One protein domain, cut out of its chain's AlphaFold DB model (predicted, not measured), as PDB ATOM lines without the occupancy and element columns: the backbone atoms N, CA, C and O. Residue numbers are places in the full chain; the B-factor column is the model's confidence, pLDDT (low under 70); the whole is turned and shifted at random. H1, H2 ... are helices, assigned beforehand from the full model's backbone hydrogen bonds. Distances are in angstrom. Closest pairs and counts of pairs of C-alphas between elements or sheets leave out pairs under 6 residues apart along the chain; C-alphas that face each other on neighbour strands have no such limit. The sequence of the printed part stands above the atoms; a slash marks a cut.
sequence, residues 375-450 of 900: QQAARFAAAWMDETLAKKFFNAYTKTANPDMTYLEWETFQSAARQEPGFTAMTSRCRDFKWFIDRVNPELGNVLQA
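What this domain is: This is residues 375 to 450 of the 900 residues of a protein of Phaeodactylum tricornutum (strain CCAP 1055/1) (UniProt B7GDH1). Crossed helices make a flat body: H1 lies between H2 and H3, H3 crosses it, and the short pair H4 and H5 packs through H5 on H2, reached by a long loop. The printed part has 76 residues with five named helices, H1 to H5, all helix; it is compact, radius of gyration of the C-alphas 12.6 A, spanning 35 by 32 by 16 A.

Where its parts are: Find C-alpha 375 at (-38.070, 34.424, -12.795); H1 runs from there to 384. H2, residues 387 to 401, spans 20.4 A; H3, 407 to 419, 18.4 A. H4 is 433 to 439; H5, 442 to 450, ends at (-56.300, 33.011, -28.025).

How they stand to each other: H1 touches H3, closest C-alphas Ala 378 and Gln 414, 5.2 A. The hairpin H1 and H2 only just touches, with 3 pairs of C-alphas within 8 A, closest Ala 381 and Ala 390, through H2's residues 390 to 393 alone. H5 touches H2's residues 392 to 396 alone, about perpendicular at 89 degrees, closest C-alphas Lys 392 and Leu 448. H4 touches H5, closest C-alphas Ile 437 and Gly 445, 4.7 A. Each helix has every O i to N i+4 pair within hydrogen-bond range.

The domain as a whole: The farthest C-alphas, Asp 404 and Arg 429, are 36.5 A apart. The printed part has no cut; the link 420 to 432 is long. No printed residue is under 70 in pLDDT.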
ATOM      1  N   GLN A 375     -39.212  35.337 -12.800       92.50
ATOM      2  CA  GLN A 375     -38.070  34.424 -12.795       92.50
ATOM      3  C   GLN A 375     -38.500  32.958 -12.636       92.50
ATOM      4  O   GLN A 375     -37.956  32.080 -13.304       92.50
ATOM      5  N   GLN A 376     -39.491  32.694 -11.780       92.06
ATOM      6  CA  GLN A 376     -40.027  31.352 -11.533       92.06
ATOM      7  C   GLN A 376     -40.848  30.862 -12.732       92.06
ATOM      8  O   GLN A 376     -40.673  29.728 -13.176       92.06
ATOM      9  N   ALA A 377     -41.682  31.731 -13.311       93.62
ATOM     10  CA  ALA A 377     -42.460  31.408 -14.504       93.62
ATOM     11  C   ALA A 377     -41.562  31.151 -15.727       93.62
ATOM     12  O   ALA A 377     -41.776  30.191 -16.470       93.62
ATOM     13  N   ALA A 378     -40.506  31.953 -15.903       94.00
ATOM     14  CA  ALA A 378     -39.510  31.745 -16.950       94.00
ATOM     15  C   ALA A 378     -38.757  30.425 -16.765       94.00
ATOM     16  O   ALA A 378     -38.556  29.695 -17.738       94.00
ATOM     17  N   ARG A 379     -38.384  30.084 -15.523       92.81
ATOM     18  CA  ARG A 379     -37.758  28.800 -15.183       92.81
ATOM     19  C   ARG A 379     -38.661  27.619 -15.535       92.81
ATOM     20  O   ARG A 379     -38.199  26.706 -16.213       92.81
ATOM     21  N   PHE A 380     -39.938  27.670 -15.155       93.44
ATOM     22  CA  PHE A 380     -40.921  26.638 -15.492       93.44
ATOM     23  C   PHE A 380     -41.048  26.451 -17.010       93.44
ATOM     24  O   PHE A 380     -40.909  25.339 -17.521       93.44
ATOM     25  N   ALA A 381     -41.216  27.546 -17.758       93.88
ATOM     26  CA  ALA A 381     -41.280  27.493 -19.216       93.88
ATOM     27  C   ALA A 381     -39.978  26.959 -19.837       93.88
ATOM     28  O   ALA A 381     -40.020  26.209 -20.807       93.88
ATOM     29  N   ALA A 382     -38.815  27.316 -19.283       92.38
ATOM     30  CA  ALA A 382     -37.523  26.835 -19.764       92.38
ATOM     31  C   ALA A 382     -37.317  25.331 -19.536       92.38
ATOM     32  O   ALA A 382     -36.573  24.720 -20.308       92.38
ATOM     33  N   ALA A 383     -37.917  24.770 -18.482       91.38
ATOM     34  CA  ALA A 383     -37.827  23.354 -18.140       91.38
ATOM     35  C   ALA A 383     -38.776  22.496 -18.988       91.38
ATOM     36  O   ALA A 383     -38.362  21.448 -19.487       91.38
ATOM     37  N   TRP A 384     -40.015  22.960 -19.185       93.06
ATOM     38  CA  TRP A 384     -41.113  22.116 -19.666       93.06
ATOM     39  C   TRP A 384     -41.617  22.437 -21.079       93.06
ATOM     40  O   TRP A 384     -42.193  21.565 -21.722       93.06
ATOM     41  N   MET A 385     -41.408  23.649 -21.597       93.19
ATOM     42  CA  MET A 385     -41.993  24.081 -22.874       93.19
ATOM     43  C   MET A 385     -40.952  24.159 -23.995       93.19
ATOM     44  O   MET A 385     -39.803  24.552 -23.783       93.19
ATOM     45  N   ASP A 386     -41.376  23.851 -25.223       90.69
ATOM     46  CA  ASP A 386     -40.593  24.179 -26.413       90.69
ATOM     47  C   ASP A 386     -40.568  25.698 -26.674       90.69
ATOM     48  O   ASP A 386     -41.355  26.467 -26.120       90.69
ATOM     49  N   GLU A 387     -39.660  26.147 -27.543       87.44
ATOM     50  CA  GLU A 387     -39.455  27.573 -27.822       87.44
ATOM     51  C   GLU A 387     -40.710  28.279 -28.366       87.44
ATOM     52  O   GLU A 387     -40.956  29.450 -28.067       87.44
ATOM     53  N   THR A 388     -41.522  27.578 -29.159       89.44
ATOM     54  CA  THR A 388     -42.736  28.145 -29.757       89.44
ATOM     55  C   THR A 388     -43.801  28.335 -28.689       89.44
ATOM     56  O   THR A 388     -44.412  29.402 -28.596       89.44
ATOM     57  N   LEU A 389     -44.010  27.316 -27.856       90.50
ATOM     58  CA  LEU A 389     -45.007  27.357 -26.799       90.50
ATOM     59  C   LEU A 389     -44.601  28.301 -25.664       90.50
ATOM     60  O   LEU A 389     -45.441  29.056 -25.182       90.50
ATOM     61  N   ALA A 390     -43.313  28.362 -25.319       91.44
ATOM     62  CA  ALA A 390     -42.782  29.303 -24.335       91.44
ATOM     63  C   ALA A 390     -43.019  30.771 -24.736       91.44
ATOM     64  O   ALA A 390     -43.295  31.605 -23.876       91.44
ATOM     65  N   LYS A 391     -42.968  31.099 -26.037       90.62
ATOM     66  CA  LYS A 391     -43.322  32.440 -26.548       90.62
ATOM     67  C   LYS A 391     -44.804  32.756 -26.365       90.62
ATOM     68  O   LYS A 391     -45.144  33.853 -25.928       90.62
ATOM     69  N   LYS A 392     -45.684  31.797 -26.673       90.94
ATOM     70  CA  LYS A 392     -47.133  31.943 -26.451       90.94
ATOM     71  C   LYS A 392     -47.438  32.135 -24.965       90.94
ATOM     72  O   LYS A 392     -48.182  33.038 -24.597       90.94
ATOM     73  N   PHE A 393     -46.788  31.339 -24.124       94.00
ATOM     74  CA  PHE A 393     -46.894  31.431 -22.677       94.00
ATOM     75  C   PHE A 393     -46.424  32.789 -22.141       94.00
ATOM     76  O   PHE A 393     -47.156  33.422 -21.391       94.00
ATOM     77  N   PHE A 394     -45.273  33.296 -22.594       94.44
ATOM     78  CA  PHE A 394     -44.796  34.636 -22.233       94.44
ATOM     79  C   PHE A 394     -45.825  35.733 -22.549       94.44
ATOM     80  O   PHE A 394     -46.086  36.593 -21.706       94.44
ATOM     81  N   ASN A 395     -46.433  35.703 -23.740       91.62
ATOM     82  CA  ASN A 395     -47.434  36.700 -24.132       91.62
ATOM     83  C   ASN A 395     -48.674  36.649 -23.227       91.62
ATOM     84  O   ASN A 395     -49.209  37.694 -22.858       91.62
ATOM     85  N   ALA A 396     -49.128  35.447 -22.869       92.50
ATOM     86  CA  ALA A 396     -50.258  35.266 -21.964       92.50
ATOM     87  C   ALA A 396     -49.912  35.728 -20.535       92.50
ATOM     88  O   ALA A 396     -50.621  36.556 -19.966       92.50
ATOM     89  N   TYR A 397     -48.766  35.291 -20.007       94.06
ATOM     90  CA  TYR A 397     -48.268  35.652 -18.679       94.06
ATOM     91  C   TYR A 397     -48.102  37.171 -18.509       94.06
ATOM     92  O   TYR A 397     -48.586  37.750 -17.539       94.06
ATOM     93  N   THR A 398     -47.434  37.844 -19.452       92.81
ATOM     94  CA  THR A 398     -47.178  39.296 -19.368       92.81
ATOM     95  C   THR A 398     -48.451  40.113 -19.456       92.81
ATOM     96  O   THR A 398     -48.616  41.067 -18.701       92.81
ATOM     97  N   LYS A 399     -49.391  39.713 -20.316       89.81
ATOM     98  CA  LYS A 399     -50.692  40.375 -20.432       89.81
ATOM     99  C   LYS A 399     -51.446  40.409 -19.098       89.81
ATOM    100  O   LYS A 399     -52.097  41.414 -18.818       89.81
ATOM    101  N   THR A 400     -51.353  39.345 -18.300       86.94
ATOM    102  CA  THR A 400     -52.111  39.201 -17.049       86.94
ATOM    103  C   THR A 400     -51.320  39.659 -15.815       86.94
ATOM    104  O   THR A 400     -51.845  40.429 -15.013       86.94
ATOM    105  N   ALA A 401     -50.063  39.236 -15.657       88.56
ATOM    106  CA  ALA A 401     -49.294  39.411 -14.417       88.56
ATOM    107  C   ALA A 401     -48.156  40.442 -14.495       88.56
ATOM    108  O   ALA A 401     -47.720  40.944 -13.458       88.56
ATOM    109  N   ASN A 402     -47.629  40.747 -15.688       89.12
ATOM    110  CA  ASN A 402     -46.470  41.641 -15.818       89.12
ATOM    111  C   ASN A 402     -46.423  42.389 -17.172       89.12
ATOM    112  O   ASN A 402     -45.613  42.042 -18.036       89.12
ATOM    113  N   PRO A 403     -47.278  43.413 -17.384       88.56
ATOM    114  CA  PRO A 403     -47.436  44.054 -18.697       88.56
ATOM    115  C   PRO A 403     -46.202  44.808 -19.206       88.56
ATOM    116  O   PRO A 403     -46.055  44.995 -20.411       88.56
ATOM    117  N   ASP A 404     -45.326  45.239 -18.296       89.94
ATOM    118  CA  ASP A 404     -44.133  46.028 -18.620       89.94
ATOM    119  C   ASP A 404     -42.895  45.162 -18.926       89.94
ATOM    120  O   ASP A 404     -41.866  45.691 -19.349       89.94
ATOM    121  N   MET A 405     -42.971  43.840 -18.727       93.25
ATOM    122  CA  MET A 405     -41.835  42.941 -18.928       93.25
ATOM    123  C   MET A 405     -41.554  42.708 -20.415       93.25
ATOM    124  O   MET A 405     -42.427  42.326 -21.197       93.25
ATOM    125  N   THR A 406     -40.292  42.862 -20.804       92.38
ATOM    126  CA  THR A 406     -39.845  42.609 -22.175       92.38
ATOM    127  C   THR A 406     -39.499  41.135 -22.407       92.38
ATOM    128  O   THR A 406     -39.078  40.417 -21.499       92.38
ATOM    129  N   TYR A 407     -39.602  40.675 -23.659       90.44
ATOM    130  CA  TYR A 407     -39.196  39.306 -24.013       90.44
ATOM    131  C   TYR A 407     -37.693  39.066 -23.795       90.44
ATOM    132  O   TYR A 407     -37.286  37.965 -23.442       90.44
ATOM    133  N   LEU A 408     -36.867  40.110 -23.929       90.69
ATOM    134  CA  LEU A 408     -35.431  40.026 -23.659       90.69
ATOM    135  C   LEU A 408     -35.139  39.764 -22.170       90.69
ATOM    136  O   LEU A 408     -34.245  38.984 -21.840       90.69
ATOM    137  N   GLU A 409     -35.892  40.392 -21.262       92.38
ATOM    138  CA  GLU A 409     -35.800  40.109 -19.823       92.38
ATOM    139  C   GLU A 409     -36.244  38.675 -19.514       92.38
ATOM    140  O   GLU A 409     -35.565  37.971 -18.765       92.38
ATOM    141  N   TRP A 410     -37.314  38.198 -20.157       93.38
ATOM    142  CA  TRP A 410     -37.769  36.810 -20.045       93.38
ATOM    143  C   TRP A 410     -36.712  35.797 -20.503       93.38
ATOM    144  O   TRP A 410     -36.376  34.880 -19.756       93.38
ATOM    145  N   GLU A 411     -36.128  35.982 -21.690       92.81
ATOM    146  CA  GLU A 411     -35.037  35.134 -22.188       92.81
ATOM    147  C   GLU A 411     -33.816  35.174 -21.261       92.81
ATOM    148  O   GLU A 411     -33.156  34.152 -21.057       92.81
ATOM    149  N   THR A 412     -33.535  36.331 -20.653       94.44
ATOM    150  CA  THR A 412     -32.465  36.465 -19.657       94.44
ATOM    151  C   THR A 412     -32.748  35.589 -18.437       94.44
ATOM    152  O   THR A 412     -31.848  34.883 -17.984       94.44
ATOM    153  N   PHE A 413     -33.990  35.554 -17.944       95.06
ATOM    154  CA  PHE A 413     -34.380  34.658 -16.852       95.06
ATOM    155  C   PHE A 413     -34.336  33.179 -17.251       95.06
ATOM    156  O   PHE A 413     -33.825  32.369 -16.482       95.06
ATOM    157  N   GLN A 414     -34.785  32.814 -18.458       93.06
ATOM    158  CA  GLN A 414     -34.688  31.432 -18.950       93.06
ATOM    159  C   GLN A 414     -33.230  30.972 -19.077       93.06
ATOM    160  O   GLN A 414     -32.887  29.847 -18.715       93.06
ATOM    161  N   SER A 415     -32.360  31.846 -19.584       92.19
ATOM    162  CA  SER A 415     -30.926  31.584 -19.706       92.19
ATOM    163  C   SER A 415     -30.257  31.465 -18.338       92.19
ATOM    164  O   SER A 415     -29.479  30.539 -18.124       92.19
ATOM    165  N   ALA A 416     -30.599  32.350 -17.395       92.31
ATOM    166  CA  ALA A 416     -30.107  32.281 -16.024       92.31
ATOM    167  C   ALA A 416     -30.524  30.968 -15.347       92.31
ATOM    168  O   ALA A 416     -29.671  30.284 -14.791       92.31
ATOM    169  N   ALA A 417     -31.791  30.563 -15.485       89.62
ATOM    170  CA  ALA A 417     -32.290  29.296 -14.957       89.62
ATOM    171  C   ALA A 417     -31.512  28.091 -15.508       89.62
ATOM    172  O   ALA A 417     -31.046  27.258 -14.738       89.62
ATOM    173  N   ARG A 418     -31.278  28.041 -16.826       89.44
ATOM    174  CA  ARG A 418     -30.495  26.974 -17.481       89.44
ATOM    175  C   ARG A 418     -29.035  26.899 -17.029       89.44
ATOM    176  O   ARG A 418     -28.388  25.880 -17.253       89.44
ATOM    177  N   GLN A 419     -28.505  27.973 -16.449       89.25
ATOM    178  CA  GLN A 419     -27.144  28.034 -15.919       89.25
ATOM    179  C   GLN A 419     -27.071  27.685 -14.427       89.25
ATOM    180  O   GLN A 419     -25.966  27.538 -13.898       89.25
ATOM    181  N   GLU A 420     -28.206  27.552 -13.736       85.94
ATOM    182  CA  GLU A 420     -28.209  27.198 -12.321       85.94
ATOM    183  C   GLU A 420     -27.809  25.731 -12.096       85.94
ATOM    184  O   GLU A 420     -28.295  24.832 -12.790       85.94
ATOM    185  N   PRO A 421     -26.963  25.454 -11.086       78.38
ATOM    186  CA  PRO A 421     -26.667  24.086 -10.677       78.38
ATOM    187  C   PRO A 421     -27.947  23.351 -10.257       78.38
ATOM    188  O   PRO A 421     -28.654  23.809  -9.364       78.38
ATOM    189  N   GLY A 422     -28.226  22.207 -10.887       74.06
ATOM    190  CA  GLY A 422     -29.413  21.386 -10.609       74.06
ATOM    191  C   GLY A 422     -30.584  21.599 -11.572       74.06
ATOM    192  O   GLY A 422     -31.506  20.790 -11.577       74.06
ATOM    193  N   PHE A 423     -30.539  22.614 -12.446       83.69
ATOM    194  CA  PHE A 423     -31.558  22.766 -13.484       83.69
ATOM    195  C   PHE A 423     -31.489  21.612 -14.493       83.69
ATOM    196  O   PHE A 423     -30.435  21.339 -15.075       83.69
ATOM    197  N   THR A 424     -32.633  20.978 -14.746       80.62
ATOM    198  CA  THR A 424     -32.773  19.901 -15.731       80.62
ATOM    199  C   THR A 424     -33.954  20.209 -16.647       80.62
ATOM    200  O   THR A 424     -35.029  20.562 -16.176       80.62
ATOM    201  N   ALA A 425     -33.753  20.096 -17.961       80.56
ATOM    202  CA  ALA A 425     -34.802  20.313 -18.957       80.56
ATOM    203  C   ALA A 425     -35.449  18.995 -19.403       80.56
ATOM    204  O   ALA A 425     -34.862  17.918 -19.253       80.56
ATOM    205  N   MET A 426     -36.629  19.102 -20.016       79.81
ATOM    206  CA  MET A 426     -37.366  17.982 -20.601       79.81
ATOM    207  C   MET A 426     -36.490  17.088 -21.491       79.81
ATOM    208  O   MET A 426     -35.788  17.552 -22.392       79.81
ATOM    209  N   THR A 427     -36.541  15.780 -21.230       73.44
ATOM    210  CA  THR A 427     -35.798  14.764 -21.989       73.44
ATOM    211  C   THR A 427     -36.659  14.183 -23.112       73.44
ATOM    212  O   THR A 427     -37.884  14.218 -23.042       73.44
ATOM    213  N   SER A 428     -36.041  13.557 -24.121       71.75
ATOM    214  CA  SER A 428     -36.762  12.920 -25.238       71.75
ATOM    215  C   SER A 428     -37.642  11.725 -24.840       71.75
ATOM    216  O   SER A 428     -38.309  11.158 -25.699       71.75
ATOM    217  N   ARG A 429     -37.605  11.298 -23.569       73.69
ATOM    218  CA  ARG A 429     -38.437  10.217 -23.020       73.69
ATOM    219  C   ARG A 429     -39.794  10.708 -22.491       73.69
ATOM    220  O   ARG A 429     -40.636   9.871 -22.194       73.69
ATOM    221  N   CYS A 430     -40.004  12.021 -22.376       84.12
ATOM    222  CA  CYS A 430     -41.248  12.616 -21.884       84.12
ATOM    223  C   CYS A 430     -42.154  13.097 -23.032       84.12
ATOM    224  O   CYS A 430     -41.675  13.417 -24.122       84.12
ATOM    225  N   ARG A 431     -43.463  13.179 -22.769       88.06
ATOM    226  CA  ARG A 431     -44.460  13.833 -23.630       88.06
ATOM    227  C   ARG A 431     -44.195  15.335 -23.714       88.06
ATOM    228  O   ARG A 431     -43.662  15.925 -22.778       88.06
ATOM    229  N   ASP A 432     -44.610  15.952 -24.814       89.44
ATOM    230  CA  ASP A 432     -44.534  17.403 -24.954       89.44
ATOM    231  C   ASP A 432     -45.570  18.125 -24.069       89.44
ATOM    232  O   ASP A 432     -46.637  17.603 -23.740       89.44
ATOM    233  N   PHE A 433     -45.266  19.365 -23.678       92.88
ATOM    234  CA  PHE A 433     -46.191  20.186 -22.888       92.88
ATOM    235  C   PHE A 433     -47.457  20.562 -23.670       92.88
ATOM    236  O   PHE A 433     -48.494  20.861 -23.076       92.88
ATOM    237  N   LYS A 434     -47.410  20.508 -25.008       91.50
ATOM    238  CA  LYS A 434     -48.592  20.713 -25.846       91.50
ATOM    239  C   LYS A 434     -49.656  19.642 -25.570       91.50
ATOM    240  O   LYS A 434     -50.831  19.974 -25.442       91.50
ATOM    241  N   TRP A 435     -49.259  18.387 -25.412       92.56
ATOM    242  CA  TRP A 435     -50.142  17.294 -25.033       92.56
ATOM    243  C   TRP A 435     -50.804  17.567 -23.679       92.56
ATOM    244  O   TRP A 435     -52.006  17.355 -23.546       92.56
ATOM    245  N   PHE A 436     -50.057  18.098 -22.704       92.88
ATOM    246  CA  PHE A 436     -50.600  18.431 -21.384       92.88
ATOM    247  C   PHE A 436     -51.704  19.489 -21.468       92.88
ATOM    248  O   PHE A 436     -52.788  19.284 -20.927       92.88
ATOM    249  N   ILE A 437     -51.487  20.586 -22.192       93.38
ATOM    250  CA  ILE A 437     -52.524  21.621 -22.342       93.38
ATOM    251  C   ILE A 437     -53.678  21.187 -23.250       93.38
ATOM    252  O   ILE A 437     -54.762  21.730 -23.125       93.38
ATOM    253  N   ASP A 438     -53.489  20.222 -24.151       88.25
ATOM    254  CA  ASP A 438     -54.580  19.724 -24.996       88.25
ATOM    255  C   ASP A 438     -55.445  18.674 -24.272       88.25
ATOM    256  O   ASP A 438     -56.620  18.511 -24.602       88.25
ATOM    257  N   ARG A 439     -54.863  17.913 -23.332       85.88
ATOM    258  CA  ARG A 439     -55.494  16.718 -22.736       85.88
ATOM    259  C   ARG A 439     -55.764  16.806 -21.242       85.88
ATOM    260  O   ARG A 439     -56.704  16.173 -20.786       85.88
ATOM    261  N   VAL A 440     -54.952  17.547 -20.497       87.88
ATOM    262  CA  VAL A 440     -55.009  17.602 -19.027       87.88
ATOM    263  C   VAL A 440     -55.488  18.972 -18.556       87.88
ATOM    264  O   VAL A 440     -56.378  19.053 -17.716       87.88
ATOM    265  N   ASN A 441     -54.950  20.054 -19.126       91.75
ATOM    266  CA  ASN A 441     -55.346  21.430 -18.810       91.75
ATOM    267  C   ASN A 441     -55.817  22.202 -20.067       91.75
ATOM    268  O   ASN A 441     -55.136  23.135 -20.511       91.75
ATOM    269  N   PRO A 442     -56.979  21.832 -20.651       89.12
ATOM    270  CA  PRO A 442     -57.540  22.489 -21.838       89.12
ATOM    271  C   PRO A 442     -57.893  23.961 -21.612       89.12
ATOM    272  O   PRO A 442     -57.870  24.750 -22.555       89.12
ATOM    273  N   GLU A 443     -58.187  24.356 -20.373       89.00
ATOM    274  CA  GLU A 443     -58.465  25.749 -20.015       89.00
ATOM    275  C   GLU A 443     -57.247  26.637 -20.288       89.00
ATOM    276  O   GLU A 443     -57.360  27.633 -21.008       89.00
ATOM    277  N   LEU A 444     -56.061  26.218 -19.831       91.62
ATOM    278  CA  LEU A 444     -54.801  26.881 -20.165       91.62
ATOM    279  C   LEU A 444     -54.524  26.830 -21.676       91.62
ATOM    280  O   LEU A 444     -54.122  27.833 -22.268       91.62
ATOM    281  N   GLY A 445     -54.785  25.689 -22.323       89.81
ATOM    282  CA  GLY A 445     -54.628  25.534 -23.772       89.81
ATOM    283  C   GLY A 445     -55.403  26.579 -24.580       89.81
ATOM    284  O   GLY A 445     -54.846  27.198 -25.490       89.81
ATOM    285  N   ASN A 446     -56.654  26.846 -24.199       89.31
ATOM    286  CA  ASN A 446     -57.512  27.839 -24.847       89.31
ATOM    287  C   ASN A 446     -56.965  29.268 -24.702       89.31
ATOM    288  O   ASN A 446     -56.956  30.028 -25.675       89.31
ATOM    289  N   VAL A 447     -56.458  29.629 -23.517       89.19
ATOM    290  CA  VAL A 447     -55.841  30.946 -23.270       89.19
ATOM    291  C   VAL A 447     -54.593  31.132 -24.135       89.19
ATOM    292  O   VAL A 447     -54.422  32.171 -24.782       89.19
ATOM    293  N   LEU A 448     -53.743  30.105 -24.215       88.06
ATOM    294  CA  LEU A 448     -52.519  30.151 -25.013       88.06
ATOM    295  C   LEU A 448     -52.799  30.210 -26.523       88.06
ATOM    296  O   LEU A 448     -52.043  30.858 -27.248       88.06
ATOM    297  N   GLN A 449     -53.885  29.604 -27.008       82.94
ATOM    298  CA  GLN A 449     -54.315  29.718 -28.409       82.94
ATOM    299  C   GLN A 449     -54.890  31.106 -28.733       82.94
ATOM    300  O   GLN A 449     -54.526  31.694 -29.749       82.94
ATOM    301  N   ALA A 450     -55.713  31.677 -27.847       74.56
ATOM    302  CA  ALA A 450     -56.300  33.011 -28.025       74.56
ATOM    303  C   ALA A 450     -55.262  34.152 -28.011       74.56
ATOM    304  O   ALA A 450     -55.528  35.251 -28.498       74.56
TER     305      ALA A 450